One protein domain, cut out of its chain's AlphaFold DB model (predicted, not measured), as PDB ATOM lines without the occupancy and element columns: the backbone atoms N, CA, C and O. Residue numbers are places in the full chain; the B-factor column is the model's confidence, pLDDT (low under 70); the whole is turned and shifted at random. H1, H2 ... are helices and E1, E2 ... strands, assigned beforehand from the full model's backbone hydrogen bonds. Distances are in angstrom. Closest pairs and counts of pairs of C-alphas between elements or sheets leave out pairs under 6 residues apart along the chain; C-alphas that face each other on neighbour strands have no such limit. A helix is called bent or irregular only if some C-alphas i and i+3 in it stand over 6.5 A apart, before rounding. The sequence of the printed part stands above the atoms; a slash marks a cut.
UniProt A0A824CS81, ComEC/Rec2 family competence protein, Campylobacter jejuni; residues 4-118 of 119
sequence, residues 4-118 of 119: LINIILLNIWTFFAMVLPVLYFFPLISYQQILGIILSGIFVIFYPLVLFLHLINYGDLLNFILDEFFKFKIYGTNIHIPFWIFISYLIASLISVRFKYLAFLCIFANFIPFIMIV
ATOM      1  N   LEU A   4      24.216  32.441  24.676       88.38
ATOM      2  CA  LEU A   4      23.379  32.457  25.881       88.38
ATOM      3  C   LEU A   4      22.155  33.369  25.726       88.38
ATOM      4  O   LEU A   4      21.043  32.986  26.076       88.38
ATOM      5  N   ILE A   5      22.347  34.553  25.140       91.12
ATOM      6  CA  ILE A   5      21.261  35.510  24.895       91.12
ATOM      7  C   ILE A   5      20.252  34.917  23.908       91.12
ATOM      8  O   ILE A   5      19.050  35.006  24.143       91.12
ATOM      9  N   ASN A   6      20.722  34.262  22.843       90.81
ATOM     10  CA  ASN A   6      19.839  33.622  21.867       90.81
ATOM     11  C   ASN A   6      18.982  32.518  22.502       90.81
ATOM     12  O   ASN A   6      17.795  32.436  22.206       90.81
ATOM     13  N   ILE A   7      19.556  31.703  23.395       88.56
ATOM     14  CA  ILE A   7      18.826  30.636  24.099       88.56
ATOM     15  C   ILE A   7      17.730  31.224  24.996       88.56
ATOM     16  O   ILE A   7      16.595  30.746  24.982       88.56
ATOM     17  N   ILE A   8      18.044  32.274  25.759       89.25
ATOM     18  CA  ILE A   8      17.068  32.925  26.644       89.25
ATOM     19  C   ILE A   8      15.932  33.541  25.820       89.25
ATOM     20  O   ILE A   8      14.759  33.280  26.089       89.25
ATOM     21  N   LEU A   9      16.269  34.310  24.781       91.94
ATOM     22  CA  LEU A   9      15.278  34.959  23.922       91.94
ATOM     23  C   LEU A   9      14.404  33.947  23.179       91.94
ATOM     24  O   LEU A   9      13.208  34.182  23.033       91.94
ATOM     25  N   LEU A  10      14.971  32.817  22.751       91.19
ATOM     26  CA  LEU A  10      14.212  31.759  22.093       91.19
ATOM     27  C   LEU A  10      13.175  31.144  23.037       91.19
ATOM     28  O   LEU A  10      12.035  30.982  22.626       91.19
ATOM     29  N   ASN A  11      13.532  30.851  24.291       91.62
ATOM     30  CA  ASN A  11      12.583  30.307  25.273       91.62
ATOM     31  C   ASN A  11      11.442  31.283  25.590       91.62
ATOM     32  O   ASN A  11      10.287  30.877  25.710       91.62
ATOM     33  N   ILE A  12      11.754  32.577  25.694       92.88
ATOM     34  CA  ILE A  12      10.738  33.620  25.874       92.88
ATOM     35  C   ILE A  12       9.811  33.660  24.653       92.88
ATOM     36  O   ILE A  12       8.589  33.655  24.793       92.88
ATOM     37  N   TRP A  13      10.387  33.661  23.450       93.25
ATOM     38  CA  TRP A  13       9.640  33.687  22.195       93.25
ATOM     39  C   TRP A  13       8.709  32.482  22.052       93.25
ATOM     40  O   TRP A  13       7.530  32.653  21.743       93.25
ATOM     41  N   THR A  14       9.217  31.266  22.272       91.88
ATOM     42  CA  THR A  14       8.440  30.029  22.114       91.88
ATOM     43  C   THR A  14       7.312  29.939  23.128       91.88
ATOM     44  O   THR A  14       6.211  29.539  22.753       91.88
ATOM     45  N   PHE A  15       7.550  30.362  24.374       94.50
ATOM     46  CA  PHE A  15       6.504  30.442  25.385       94.50
ATOM     47  C   PHE A  15       5.355  31.331  24.910       94.50
ATOM     48  O   PHE A  15       4.225  30.858  24.799       94.50
ATOM     49  N   PHE A  16       5.645  32.588  24.559       93.69
ATOM     50  CA  PHE A  16       4.597  33.513  24.138       93.69
ATOM     51  C   PHE A  16       3.907  33.052  22.858       93.69
ATOM     52  O   PHE A  16       2.691  33.129  22.787       93.69
ATOM     53  N   ALA A  17       4.625  32.496  21.882       93.19
ATOM     54  CA  ALA A  17       4.018  31.999  20.648       93.19
ATOM     55  C   ALA A  17       2.994  30.858  20.857       93.19
ATOM     56  O   ALA A  17       2.192  30.598  19.955       93.19
ATOM     57  N   MET A  18       3.001  30.185  22.011       94.50
ATOM     58  CA  MET A  18       2.151  29.023  22.287       94.50
ATOM     59  C   MET A  18       0.950  29.311  23.195       94.50
ATOM     60  O   MET A  18       0.092  28.443  23.329       94.50
ATOM     61  N   VAL A  19       0.827  30.508  23.777       94.88
ATOM     62  CA  VAL A  19      -0.217  30.810  24.780       94.88
ATOM     63  C   VAL A  19      -1.634  30.637  24.214       94.88
ATOM     64  O   VAL A  19      -2.414  29.866  24.756       94.88
ATOM     65  N   LEU A  20      -1.971  31.291  23.103       94.19
ATOM     66  CA  LEU A  20      -3.274  31.220  22.431       94.19
ATOM     67  C   LEU A  20      -3.606  29.795  21.957       94.19
ATOM     68  O   LEU A  20      -4.711  29.333  22.249       94.19
ATOM     69  N   PRO A  21      -2.692  29.069  21.275       94.62
ATOM     70  CA  PRO A  21      -2.906  27.661  20.955       94.62
ATOM     71  C   PRO A  21      -3.213  26.794  22.174       94.62
ATOM     72  O   PRO A  21      -4.132  25.981  22.122       94.62
ATOM     73  N   VAL A  22      -2.477  26.972  23.273       95.38
ATOM     74  CA  VAL A  22      -2.699  26.217  24.513       95.38
ATOM     75  C   VAL A  22      -4.044  26.586  25.133       95.38
ATOM     76  O   VAL A  22      -4.796  25.686  25.497       95.38
ATOM     77  N   LEU A  23      -4.388  27.876  25.182       95.56
ATOM     78  CA  LEU A  23      -5.637  28.362  25.775       95.56
ATOM     79  C   LEU A  23      -6.898  27.893  25.058       95.56
ATOM     80  O   LEU A  23      -7.946  27.756  25.684       95.56
ATOM     81  N   TYR A  24      -6.809  27.626  23.756       96.19
ATOM     82  CA  TYR A  24      -7.923  27.036  23.022       96.19
ATOM     83  C   TYR A  24      -8.320  25.660  23.585       96.19
ATOM     84  O   TYR A  24      -9.508  25.365  23.707       96.19
ATOM     85  N   PHE A  25      -7.342  24.834  23.969       96.56
ATOM     86  CA  PHE A  25      -7.593  23.513  24.554       96.56
ATOM     87  C   PHE A  25      -7.739  23.553  26.079       96.56
ATOM     88  O   PHE A  25      -8.536  22.807  26.646       96.56
ATOM     89  N   PHE A  26      -6.980  24.425  26.741       95.81
ATOM     90  CA  PHE A  26      -6.907  24.545  28.192       95.81
ATOM     91  C   PHE A  26      -7.221  25.987  28.596       95.81
ATOM     92  O   PHE A  26      -6.310  26.806  28.637       95.81
ATOM     93  N   PRO A  27      -8.477  26.323  28.937       93.88
ATOM     94  CA  PRO A  27      -8.904  27.713  29.113       93.88
ATOM     95  C   PRO A  27      -8.271  28.416  30.323       93.88
ATOM     96  O   PRO A  27      -8.449  29.616  30.495       93.88
ATOM     97  N   LEU A  28      -7.548  27.696  31.179       94.31
ATOM     98  CA  LEU A  28      -6.930  28.255  32.372       94.31
ATOM     99  C   LEU A  28      -5.702  29.107  32.009       94.31
ATOM    100  O   LEU A  28      -4.683  28.579  31.553       94.31
ATOM    101  N   ILE A  29      -5.762  30.405  32.301       94.94
ATOM    102  CA  ILE A  29      -4.613  31.316  32.254       94.94
ATOM    103  C   ILE A  29      -4.241  31.767  33.674       94.94
ATOM    104  O   ILE A  29      -5.104  32.030  34.513       94.94
ATOM    105  N   SER A  30      -2.944  31.870  33.965       94.31
ATOM    106  CA  SER A  30      -2.429  32.456  35.210       94.31
ATOM    107  C   SER A  30      -1.036  33.040  34.994       94.31
ATOM    108  O   SER A  30      -0.248  32.500  34.215       94.31
ATOM    109  N   TYR A  31      -0.669  34.078  35.753       92.19
ATOM    110  CA  TYR A  31       0.710  34.587  35.782       92.19
ATOM    111  C   TYR A  31       1.736  33.536  36.206       92.19
ATOM    112  O   TYR A  31       2.905  33.640  35.836       92.19
ATOM    113  N   GLN A  32       1.304  32.485  36.906       92.44
ATOM    114  CA  GLN A  32       2.162  31.351  37.229       92.44
ATOM    115  C   GLN A  32       2.748  30.676  35.985       92.44
ATOM    116  O   GLN A  32       3.860  30.161  36.047       92.44
ATOM    117  N   GLN A  33       2.060  30.715  34.839       92.19
ATOM    118  CA  GLN A  33       2.547  30.100  33.601       92.19
ATOM    119  C   GLN A  33       3.838  30.754  33.087       92.19
ATOM    120  O   GLN A  33       4.631  30.073  32.445       92.19
ATOM    121  N   ILE A  34       4.112  32.020  33.430       91.94
ATOM    122  CA  ILE A  34       5.367  32.706  33.073       91.94
ATOM    123  C   ILE A  34       6.577  32.010  33.714       91.94
ATOM    124  O   ILE A  34       7.654  31.969  33.115       91.94
ATOM    125  N   LEU A  35       6.398  31.370  34.880       91.31
ATOM    126  CA  LEU A  35       7.441  30.531  35.478       91.31
ATOM    127  C   LEU A  35       7.843  29.376  34.557       91.31
ATOM    128  O   LEU A  35       8.968  28.903  34.666       91.31
ATOM    129  N   GLY A  36       6.991  28.973  33.609       89.50
ATOM    130  CA  GLY A  36       7.303  27.995  32.568       89.50
ATOM    131  C   GLY A  36       8.561  28.333  31.763       89.50
ATOM    132  O   GLY A  36       9.293  27.422  31.391       89.50
ATOM    133  N   ILE A  37       8.871  29.622  31.567       91.81
ATOM    134  CA  ILE A  37      10.104  30.069  30.892       91.81
ATOM    135  C   ILE A  37      11.342  29.732  31.733       91.81
ATOM    136  O   ILE A  37      12.377  29.335  31.206       91.81
ATOM    137  N   ILE A  38      11.251  29.905  33.051       89.81
ATOM    138  CA  ILE A  38      12.355  29.623  33.976       89.81
ATOM    139  C   ILE A  38      12.476  28.106  34.174       89.81
ATOM    140  O   ILE A  38      13.571  27.543  34.113       89.81
ATOM    141  N   LEU A  39      11.337  27.436  34.355       89.38
ATOM    142  CA  LEU A  39      11.245  25.992  34.541       89.38
ATOM    143  C   LEU A  39      11.748  25.229  33.325       89.38
ATOM    144  O   LEU A  39      12.399  24.210  33.518       89.38
ATOM    145  N   SER A  40      11.522  25.707  32.097       88.44
ATOM    146  CA  SER A  40      12.045  25.033  30.905       88.44
ATOM    147  C   SER A  40      13.571  24.940  30.926       88.44
ATOM    148  O   SER A  40      14.115  23.925  30.504       88.44
ATOM    149  N   GLY A  41      14.267  25.935  31.486       87.31
ATOM    150  CA  GLY A  41      15.713  25.883  31.706       87.31
ATOM    151  C   GLY A  41      16.113  24.965  32.863       87.31
ATOM    152  O   GLY A  41      17.001  24.127  32.707       87.31
ATOM    153  N   ILE A  42      15.448  25.085  34.015       90.06
ATOM    154  CA  ILE A  42      15.743  24.267  35.209       90.06
ATOM    155  C   ILE A  42      15.506  22.776  34.924       90.06
ATOM    156  O   ILE A  42      16.304  21.921  35.314       90.06
ATOM    157  N   PHE A  43      14.433  22.455  34.203       90.12
ATOM    158  CA  PHE A  43      14.003  21.086  33.946       90.12
ATOM    159  C   PHE A  43      14.898  20.309  32.986       90.12
ATOM    160  O   PHE A  43      14.943  19.082  33.076       90.12
ATOM    161  N   VAL A  44      15.697  20.994  32.163       91.00
ATOM    162  CA  VAL A  44      16.750  20.348  31.362       91.00
ATOM    163  C   VAL A  44      17.757  19.617  32.253       91.00
ATOM    164  O   VAL A  44      18.230  18.547  31.881       91.00
ATOM    165  N   ILE A  45      18.063  20.159  33.435       92.06
ATOM    166  CA  ILE A  45      18.989  19.545  34.400       92.06
ATOM    167  C   ILE A  45      18.229  18.651  35.384       92.06
ATOM    168  O   ILE A  45      18.680  17.552  35.705       92.06
ATOM    169  N   PHE A  46      17.065  19.113  35.850       92.38
ATOM    170  CA  PHE A  46      16.283  18.419  36.868       92.38
ATOM    171  C   PHE A  46      15.855  17.013  36.430       92.38
ATOM    172  O   PHE A  46      16.037  16.069  37.192       92.38
ATOM    173  N   TYR A  47      15.329  16.837  35.210       91.44
ATOM    174  CA  TYR A  47      14.812  15.530  34.788       91.44
ATOM    175  C   TYR A  47      15.896  14.442  34.692       91.44
ATOM    176  O   TYR A  47      15.693  13.376  35.281       91.44
ATOM    177  N   PRO A  48      17.056  14.668  34.036       94.38
ATOM    178  CA  PRO A  48      18.153  13.700  34.063       94.38
ATOM    179  C   PRO A  48      18.651  13.390  35.477       94.38
ATOM    180  O   PRO A  48      18.965  12.239  35.776       94.38
ATOM    181  N   LEU A  49      18.700  14.395  36.359       94.56
ATOM    182  CA  LEU A  49      19.143  14.219  37.741       94.56
ATOM    183  C   LEU A  49      18.175  13.344  38.546       94.56
ATOM    184  O   LEU A  49      18.612  12.395  39.191       94.56
ATOM    185  N   VAL A  50      16.870  13.627  38.490       94.31
ATOM    186  CA  VAL A  50      15.839  12.817  39.163       94.31
ATOM    187  C   VAL A  50      15.860  11.378  38.654       94.31
ATOM    188  O   VAL A  50      15.754  10.447  39.455       94.31
ATOM    189  N   LEU A  51      16.033  11.187  37.342       94.38
ATOM    190  CA  LEU A  51      16.165   9.861  36.745       94.38
ATOM    191  C   LEU A  51      17.396   9.129  37.293       94.38
ATOM    192  O   LEU A  51      17.288   7.978  37.708       94.38
ATOM    193  N   PHE A  52      18.553   9.793  37.341       96.31
ATOM    194  CA  PHE A  52      19.771   9.213  37.906       96.31
ATOM    195  C   PHE A  52      19.595   8.831  39.380       96.31
ATOM    196  O   PHE A  52      19.951   7.722  39.769       96.31
ATOM    197  N   LEU A  53      18.990   9.709  40.184       95.44
ATOM    198  CA  LEU A  53      18.693   9.442  41.590       95.44
ATOM    199  C   LEU A  53      17.776   8.227  41.762       95.44
ATOM    200  O   LEU A  53      18.019   7.407  42.646       95.44
ATOM    201  N   HIS A  54      16.776   8.059  40.892       95.19
ATOM    202  CA  HIS A  54      15.941   6.856  40.882       95.19
ATOM    203  C   HIS A  54      16.751   5.586  40.589       95.19
ATOM    204  O   HIS A  54      16.543   4.577  41.257       95.19
ATOM    205  N   LEU A  55      17.712   5.631  39.657       96.81
ATOM    206  CA  LEU A  55      18.559   4.475  39.327       96.81
ATOM    207  C   LEU A  55      19.448   4.018  40.496       96.81
ATOM    208  O   LEU A  55      19.805   2.844  40.559       96.81
ATOM    209  N   ILE A  56      19.790   4.919  41.422       97.12
ATOM    210  CA  ILE A  56      20.594   4.614  42.618       97.12
ATOM    211  C   ILE A  56      19.760   4.487  43.907       97.12
ATOM    212  O   ILE A  56      20.333   4.483  44.994       97.12
ATOM    213  N   ASN A  57      18.430   4.361  43.806       94.44
ATOM    214  CA  ASN A  57      17.481   4.266  44.932       94.44
ATOM    215  C   ASN A  57      17.404   5.507  45.852       94.44
ATOM    216  O   ASN A  57      16.965   5.402  46.993       94.44
ATOM    217  N   TYR A  58      17.780   6.692  45.360       93.94
ATOM    218  CA  TYR A  58      17.657   7.984  46.059       93.94
ATOM    219  C   TYR A  58      16.616   8.914  45.409       93.94
ATOM    220  O   TYR A  58      16.708  10.137  45.524       93.94
ATOM    221  N   GLY A  59      15.629   8.354  44.703       88.75
ATOM    222  CA  GLY A  59      14.650   9.114  43.914       88.75
ATOM    223  C   GLY A  59      13.886  10.185  44.701       88.75
ATOM    224  O   GLY A  59      13.593  11.246  44.154       88.75
ATOM    225  N   ASP A  60      13.655   9.953  45.995       89.81
ATOM    226  CA  ASP A  60      12.834  10.824  46.841       89.81
ATOM    227  C   ASP A  60      13.531  12.107  47.314       89.81
ATOM    228  O   ASP A  60      12.887  12.999  47.870       89.81
ATOM    229  N   LEU A  61      14.841  12.238  47.087       91.88
ATOM    230  CA  LEU A  61      15.647  13.341  47.618       91.88
ATOM    231  C   LEU A  61      15.165  14.727  47.149       91.88
ATOM    232  O   LEU A  61      15.333  15.718  47.858       91.88
ATOM    233  N   LEU A  62      14.551  14.804  45.967       90.94
ATOM    234  CA  LEU A  62      14.061  16.054  45.376       90.94
ATOM    235  C   LEU A  62      12.551  16.277  45.571       90.94
ATOM    236  O   LEU A  62      12.040  17.320  45.154       90.94
ATOM    237  N   ASN A  63      11.837  15.359  46.236       87.44
ATOM    238  CA  ASN A  63      10.383  15.454  46.425       87.44
ATOM    239  C   ASN A  63       9.988  16.687  47.243       87.44
ATOM    240  O   ASN A  63       9.047  17.382  46.882       87.44
ATOM    241  N   PHE A  64      10.753  17.022  48.288       89.69
ATOM    242  CA  PHE A  64      10.474  18.196  49.123       89.69
ATOM    243  C   PHE A  64      10.426  19.500  48.306       89.69
ATOM    244  O   PHE A  64       9.532  20.322  48.491       89.69
ATOM    245  N   ILE A  65      11.354  19.656  47.355       88.69
ATOM    246  CA  ILE A  65      11.432  20.837  46.483       88.69
ATOM    247  C   ILE A  65      10.210  20.897  45.555       88.69
ATOM    248  O   ILE A  65       9.629  21.965  45.364       88.69
ATOM    249  N   LEU A  66       9.805  19.753  44.991       87.62
ATOM    250  CA  LEU A  66       8.610  19.651  44.147       87.62
ATOM    251  C   LEU A  66       7.333  19.968  44.932       87.62
ATOM    252  O   LEU A  66       6.489  20.720  44.448       87.62
ATOM    253  N   ASP A  67       7.203  19.438  46.146       89.62
ATOM    254  CA  ASP A  67       6.020  19.630  46.985       89.62
ATOM    255  C   ASP A  67       5.841  21.092  47.400       89.62
ATOM    256  O   ASP A  67       4.722  21.612  47.377       89.62
ATOM    257  N   GLU A  68       6.923  21.788  47.760       90.44
ATOM    258  CA  GLU A  68       6.867  23.232  48.009       90.44
ATOM    259  C   GLU A  68       6.513  24.013  46.744       90.44
ATOM    260  O   GLU A  68       5.657  24.903  46.784       90.44
ATOM    261  N   PHE A  69       7.099  23.638  45.606       87.06
ATOM    262  CA  PHE A  69       6.805  24.277  44.332       87.06
ATOM    263  C   PHE A  69       5.329  24.112  43.920       87.06
ATOM    264  O   PHE A  69       4.709  25.071  43.465       87.06
ATOM    265  N   PHE A  70       4.719  22.942  44.124       83.50
ATOM    266  CA  PHE A  70       3.308  22.712  43.780       83.50
ATOM    267  C   PHE A  70       2.308  23.372  44.738       83.50
ATOM    268  O   PHE A  70       1.157  23.620  44.355       83.50
ATOM    269  N   LYS A  71       2.720  23.679  45.973       89.94
ATOM    270  CA  LYS A  71       1.908  24.478  46.907       89.94
ATOM    271  C   LYS A  71       1.794  25.929  46.457       89.94
ATOM    272  O   LYS A  71       0.796  26.580  46.765       89.94
ATOM    273  N   PHE A  72       2.778  26.430  45.714       87.38
ATOM    274  CA  PHE A  72       2.722  27.761  45.135       87.38
ATOM    275  C   PHE A  72       1.649  27.823  44.042       87.38
ATOM    276  O   PHE A  72       1.754  27.173  43.000       87.38
ATOM    277  N   LYS A  73       0.601  28.612  44.283       86.50
ATOM    278  CA  LYS A  73      -0.488  28.840  43.332       86.50
ATOM    279  C   LYS A  73      -0.787  30.324  43.238       86.50
ATOM    280  O   LYS A  73      -1.077  30.959  44.249       86.50
ATOM    281  N   ILE A  74      -0.738  30.860  42.024       88.88
ATOM    282  CA  ILE A  74      -1.229  32.209  41.736       88.88
ATOM    283  C   ILE A  74      -2.653  32.086  41.196       88.88
ATOM    284  O   ILE A  74      -2.999  31.104  40.539       88.88
ATOM    285  N   TYR A  75      -3.479  33.091  41.477       88.81
ATOM    286  CA  TYR A  75      -4.811  33.206  40.898       88.81
ATOM    287  C   TYR A  75      -4.778  33.030  39.369       88.81
ATOM    288  O   TYR A  75      -3.837  33.452  38.687       88.81
ATOM    289  N   GLY A  76      -5.805  32.373  38.844       90.31
ATOM    290  CA  GLY A  76      -5.988  32.141  37.420       90.31
ATOM    291  C   GLY A  76      -7.457  32.248  37.052       90.31
ATOM    292  O   GLY A  76      -8.334  31.994  37.881       90.31
ATOM    293  N   THR A  77      -7.713  32.628  35.808       92.88
ATOM    294  CA  THR A  77      -9.055  32.779  35.245       92.88
ATOM    295  C   THR A  77      -9.229  31.838  34.062       92.88
ATOM    296  O   THR A  77      -8.257  31.396  33.449       92.88
ATOM    297  N   ASN A  78     -10.480  31.501  33.751       93.88
ATOM    298  CA  ASN A  78     -10.798  30.706  32.571       93.88
ATOM    299  C   ASN A  78     -11.171  31.636  31.414       93.88
ATOM    300  O   ASN A  78     -12.164  32.357  31.493       93.88
ATOM    301  N   ILE A  79     -10.392  31.590  30.337       93.56
ATOM    302  CA  ILE A  79     -10.629  32.311  29.088       93.56
ATOM    303  C   ILE A  79     -10.849  31.288  27.980       93.56
ATOM    304  O   ILE A  79      -9.961  30.511  27.636       93.56
ATOM    305  N   HIS A  80     -12.036  31.314  27.380       93.88
ATOM    306  CA  HIS A  80     -12.348  30.469  26.236       93.88
ATOM    307  C   HIS A  80     -12.009  31.194  24.936       93.88
ATOM    308  O   HIS A  80     -12.623  32.206  24.595       93.88
ATOM    309  N   ILE A  81     -11.044  30.655  24.190       94.75
ATOM    310  CA  ILE A  81     -10.708  31.160  22.861       94.75
ATOM    311  C   ILE A  81     -11.687  30.554  21.843       94.75
ATOM    312  O   ILE A  81     -11.769  29.331  21.730       94.75
ATOM    313  N   PRO A  82     -12.439  31.366  21.081       95.69
ATOM    314  CA  PRO A  82     -13.324  30.846  20.050       95.69
ATOM    315  C   PRO A  82     -12.519  30.220  18.903       95.69
ATOM    316  O   PRO A  82     -11.437  30.691  18.543       95.69
ATOM    317  N   PHE A  83     -13.098  29.197  18.268       95.31
ATOM    318  CA  PHE A  83     -12.467  28.444  17.177       95.31
ATOM    319  C   PHE A  83     -11.944  29.333  16.039       95.31
ATOM    320  O   PHE A  83     -10.847  29.120  15.528       95.31
ATOM    321  N   TRP A  84     -12.693  30.380  15.683       96.00
ATOM    322  CA  TRP A  84     -12.305  31.325  14.636       96.00
ATOM    323  C   TRP A  84     -11.000  32.064  14.959       96.00
ATOM    324  O   TRP A  84     -10.149  32.202  14.081       96.00
ATOM    325  N   ILE A  85     -10.805  32.485  16.217       94.75
ATOM    326  CA  ILE A  85      -9.563  33.141  16.651       94.75
ATOM    327  C   ILE A  85      -8.409  32.142  16.589       94.75
ATOM    328  O   ILE A  85      -7.370  32.461  16.013       94.75
ATOM    329  N   PHE A  86      -8.608  30.921  17.084       95.81
ATOM    330  CA  PHE A  86      -7.596  29.866  17.041       95.81
ATOM    331  C   PHE A  86      -7.123  29.555  15.610       95.81
ATOM    332  O   PHE A  86      -5.923  29.595  15.334       95.81
ATOM    333  N   ILE A  87      -8.046  29.327  14.672       97.12
ATOM    334  CA  ILE A  87      -7.697  29.058  13.270       97.12
ATOM    335  C   ILE A  87      -7.024  30.269  12.617       97.12
ATOM    336  O   ILE A  87      -6.018  30.106  11.925       97.12
ATOM    337  N   SER A  88      -7.527  31.484  12.860       94.81
ATOM    338  CA  SER A  88      -6.906  32.700  12.321       94.81
ATOM    339  C   SER A  88      -5.470  32.883  12.822       94.81
ATOM    340  O   SER A  88      -4.587  33.233  12.038       94.81
ATOM    341  N   TYR A  89      -5.217  32.556  14.094       94.94
ATOM    342  CA  TYR A  89      -3.891  32.590  14.692       94.94
ATOM    343  C   TYR A  89      -2.962  31.560  14.044       94.94
ATOM    344  O   TYR A  89      -1.843  31.902  13.665       94.94
ATOM    345  N   LEU A  90      -3.424  30.321  13.838       94.56
ATOM    346  CA  LEU A  90      -2.625  29.293  13.165       94.56
ATOM    347  C   LEU A  90      -2.257  29.699  11.733       94.56
ATOM    348  O   LEU A  90      -1.091  29.599  11.349       94.56
ATOM    349  N   ILE A  91      -3.215  30.219  10.964       95.25
ATOM    350  CA  ILE A  91      -2.965  30.710   9.603       95.25
ATOM    351  C   ILE A  91      -1.958  31.870   9.626       95.25
ATOM    352  O   ILE A  91      -0.989  31.853   8.864       95.25
ATOM    353  N   ALA A  92      -2.131  32.845  10.525       94.19
ATOM    354  CA  ALA A  92      -1.197  33.959  10.679       94.19
ATOM    355  C   ALA A  92       0.213  33.471  11.053       94.19
ATOM    356  O   ALA A  92       1.200  33.951  10.489       94.19
ATOM    357  N   SER A  93       0.308  32.468  11.932       93.69
ATOM    358  CA  SER A  93       1.579  31.873  12.348       93.69
ATOM    359  C   SER A  93       2.303  31.184  11.183       93.69
ATOM    360  O   SER A  93       3.500  31.402  11.002       93.69
ATOM    361  N   LEU A  94       1.592  30.457  10.313       94.06
ATOM    362  CA  LEU A  94       2.174  29.850   9.109       94.06
ATOM    363  C   LEU A  94       2.637  30.899   8.093       94.06
ATOM    364  O   LEU A  94       3.736  30.797   7.547       94.06
ATOM    365  N   ILE A  95       1.837  31.943   7.868       95.06
ATOM    366  CA  ILE A  95       2.205  33.040   6.958       95.06
ATOM    367  C   ILE A  95       3.422  33.812   7.499       95.06
ATOM    368  O   ILE A  95       4.245  34.310   6.719       95.06
ATOM    369  N   SER A  96       3.595  33.868   8.824       94.25
ATOM    370  CA  SER A  96       4.706  34.575   9.470       94.25
ATOM    371  C   SER A  96       6.094  34.042   9.098       94.25
ATOM    372  O   SER A  96       7.063  34.801   9.137       94.25
ATOM    373  N   VAL A  97       6.191  32.792   8.621       90.31
ATOM    374  CA  VAL A  97       7.438  32.207   8.097       90.31
ATOM    375  C   VAL A  97       8.029  33.066   6.971       90.31
ATOM    376  O   VAL A  97       9.246  33.216   6.873       90.31
ATOM    377  N   ARG A  98       7.174  33.672   6.136       91.62
ATOM    378  CA  ARG A  98       7.602  34.551   5.037       91.62
ATOM    379  C   ARG A  98       7.687  36.023   5.450       91.62
ATOM    380  O   ARG A  98       8.487  36.769   4.888       91.62
ATOM    381  N   PHE A  99       6.884  36.450   6.422       92.56
ATOM    382  CA  PHE A  99       6.750  37.856   6.808       92.56
ATOM    383  C   PHE A  99       7.097  38.075   8.283       92.56
ATOM    384  O   PHE A  99       6.276  37.865   9.174       92.56
ATOM    385  N   LYS A 100       8.297  38.612   8.535       87.38
ATOM    386  CA  LYS A 100       8.832  38.842   9.890       87.38
ATOM    387  C   LYS A 100       7.907  39.671  10.790       87.38
ATOM    388  O   LYS A 100       7.798  39.387  11.977       87.38
ATOM    389  N   TYR A 101       7.214  40.670  10.239       90.25
ATOM    390  CA  TYR A 101       6.297  41.521  11.009       90.25
ATOM    391  C   TYR A 101       5.086  40.755  11.558       90.25
ATOM    392  O   TYR A 101       4.652  41.023  12.676       90.25
ATOM    393  N   LEU A 102       4.580  39.761  10.820       89.50
ATOM    394  CA  LEU A 102       3.483  38.913  11.291       89.50
ATOM    395  C   LEU A 102       3.913  38.027  12.463       89.50
ATOM    396  O   LEU A 102       3.092  37.717  13.321       89.50
ATOM    397  N   ALA A 103       5.196  37.670  12.545       90.44
ATOM    398  CA  ALA A 103       5.719  36.877  13.651       90.44
ATOM    399  C   ALA A 103       5.661  37.664  14.973       90.44
ATOM    400  O   ALA A 103       5.203  37.147  15.991       90.44
ATOM    401  N   PHE A 104       6.030  38.950  14.931       91.50
ATOM    402  CA  PHE A 104       5.867  39.852  16.071       91.50
ATOM    403  C   PHE A 104       4.398  40.046  16.443       91.50
ATOM    404  O   PHE A 104       4.069  40.004  17.625       91.50
ATOM    405  N   LEU A 105       3.506  40.200  15.457       91.56
ATOM    406  CA  LEU A 105       2.068  40.308  15.716       91.56
ATOM    407  C   LEU A 105       1.538  39.074  16.454       91.56
ATOM    408  O   LEU A 105       0.820  39.230  17.441       91.56
ATOM    409  N   CYS A 106       1.928  37.869  16.022       91.25
ATOM    410  CA  CYS A 106       1.531  36.630  16.691       91.25
ATOM    411  C   CYS A 106       1.941  36.663  18.165       91.25
ATOM    412  O   CYS A 106       1.113  36.428  19.033       91.25
ATOM    413  N   ILE A 107       3.174  37.049  18.481       93.31
ATOM    414  CA  ILE A 107       3.633  37.137  19.875       93.31
ATOM    415  C   ILE A 107       2.871  38.181  20.672       93.31
ATOM    416  O   ILE A 107       2.410  37.877  21.767       93.31
ATOM    417  N   PHE A 108       2.708  39.393  20.142       92.81
ATOM    418  CA  PHE A 108       2.014  40.451  20.871       92.81
ATOM    419  C   PHE A 108       0.548  40.096  21.147       92.81
ATOM    420  O   PHE A 108       0.050  40.387  22.233       92.81
ATOM    421  N   ALA A 109      -0.117  39.380  20.236       92.12
ATOM    422  CA  ALA A 109      -1.470  38.875  20.461       92.12
ATOM    423  C   ALA A 109      -1.560  37.932  21.678       92.12
ATOM    424  O   ALA A 109      -2.562  37.931  22.389       92.12
ATOM    425  N   ASN A 110      -0.498  37.182  21.977       92.75
ATOM    426  CA  ASN A 110      -0.446  36.270  23.121       92.75
ATOM    427  C   ASN A 110      -0.266  36.962  24.482       92.75
ATOM    428  O   ASN A 110      -0.372  36.298  25.512       92.75
ATOM    429  N   PHE A 111      -0.039  38.279  24.519       92.25
ATOM    430  CA  PHE A 111      -0.090  39.050  25.767       92.25
ATOM    431  C   PHE A 111      -1.523  39.407  26.177       92.25
ATOM    432  O   PHE A 111      -1.777  39.633  27.358       92.25
ATOM    433  N   ILE A 112      -2.470  39.421  25.231       92.69
ATOM    434  CA  ILE A 112      -3.870  39.799  25.479       92.69
ATOM    435  C   ILE A 112      -4.504  38.951  26.597       92.69
ATOM    436  O   ILE A 112      -5.059  39.544  27.522       92.69
ATOM    437  N   PRO A 113      -4.373  37.606  26.614       91.69
ATOM    438  CA  PRO A 113      -4.937  36.787  27.687       91.69
ATOM    439  C   PRO A 113      -4.391  37.127  29.078       91.69
ATOM    440  O   PRO A 113      -5.124  37.056  30.057       91.69
ATOM    441  N   PHE A 114      -3.124  37.541  29.181       92.06
ATOM    442  CA  PHE A 114      -2.533  37.942  30.461       92.06
ATOM    443  C   PHE A 114      -3.037  39.299  30.944       92.06
ATOM    444  O   PHE A 114      -3.138  39.513  32.149       92.06
ATOM    445  N   ILE A 115      -3.357  40.217  30.030       90.62
ATOM    446  CA  ILE A 115      -3.981  41.501  30.378       90.62
ATOM    447  C   ILE A 115      -5.403  41.257  30.900       90.62
ATOM    448  O   ILE A 115      -5.807  41.869  31.886       90.62
ATOM    449  N   MET A 116      -6.124  40.306  30.302       88.81
ATOM    450  CA  MET A 116      -7.479  39.921  30.714       88.81
ATOM    451  C   MET A 116      -7.563  39.265  32.101       88.81
ATOM    452  O   MET A 116      -8.662  39.116  32.611       88.81
ATOM    453  N   ILE A 117      -6.448  38.871  32.730       87.56
ATOM    454  CA  ILE A 117      -6.460  38.387  34.125       87.56
ATOM    455  C   ILE A 117      -6.721  39.532  35.115       87.56
ATOM    456  O   ILE A 117      -7.291  39.298  36.177       87.56
ATOM    457  N   VAL A 118      -6.254  40.749  34.804       79.19
ATOM    458  CA  VAL A 118      -6.335  41.913  35.713       79.19
ATOM    459  C   VAL A 118      -7.706  42.587  35.669       79.19
ATOM    460  O   VAL A 118      -8.053  43.311  36.601       79.19
TER     461      VAL A 118
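AT A GLANCE: This is residues 4 to 118 of the 119 residues of the protein "ComEC/Rec2 family competence protein" of Campylobacter jejuni (UniProt A0A824CS81). A kinked helix, H1, has the hairpin of H4 and H5 packed on it, while H2 and H3 reach away as a long, open arm that folds back at its tip. The two short strands E1 and E2 pair at the arm's base. The printed part has 115 residues, with six named helices and two strands in the order H1 E1 H2 H3 E2 H4 H5 H6; the sheet, E1 - E2, is antiparallel. The class is mostly helix; the whole is loose, with a radius of gyration of the C-alphas of 17.5 A, and spans 50 by 32 by 22 A.

IN THESE COORDINATES: Find C-alpha 4 at (23.379, 32.457, 25.881); from there H1 runs 32.3 A to residue 25, irregular, with C-alphas 17 and 20 7.5 A apart. E1 is residues 28 to 30; H2, residues 31 to 55, runs 35.2 A with a kink of 65 degrees near residue 41. H3, residues 59 to 71, 20.2 A, is irregular, with C-alphas 61 and 64 7.3 A apart. Then come E2, 76 to 78, H4, 83 to 96, H5, 100 to 109, and H6, 112 to 115, ending at (-3.981, 41.501, 30.378).

HOW THE PARTS SIT: Start at the hub, H1: its residues 11 to 15 touch H2, about perpendicular at 74 degrees, closest at C-alphas 11 and 37, 6.1 A. H1 touches H4 at C-alphas 21 and 86, 6.5 A, and H5 at 17 and 107, 5.2 A. H2 residues 50 to 54 touch H3 in a hairpin, closest at C-alphas 53 and 59, 4.7 A. Between E1 and E2, N 29 and O 77 are 2.9 A apart, within hydrogen-bond range. Every O i to N i+4 pair is within range in H4 and H5, but 14 of 18 in H1, 13 of 21 in H2 and 6 of 9 in H3; H6 is too short.

THE WHOLE: C-alphas 57 and 99, the farthest apart, are 51.9 A apart. The printed part has no cut, the links between named elements are tight, and no printed residue is under 70 in pLDDT.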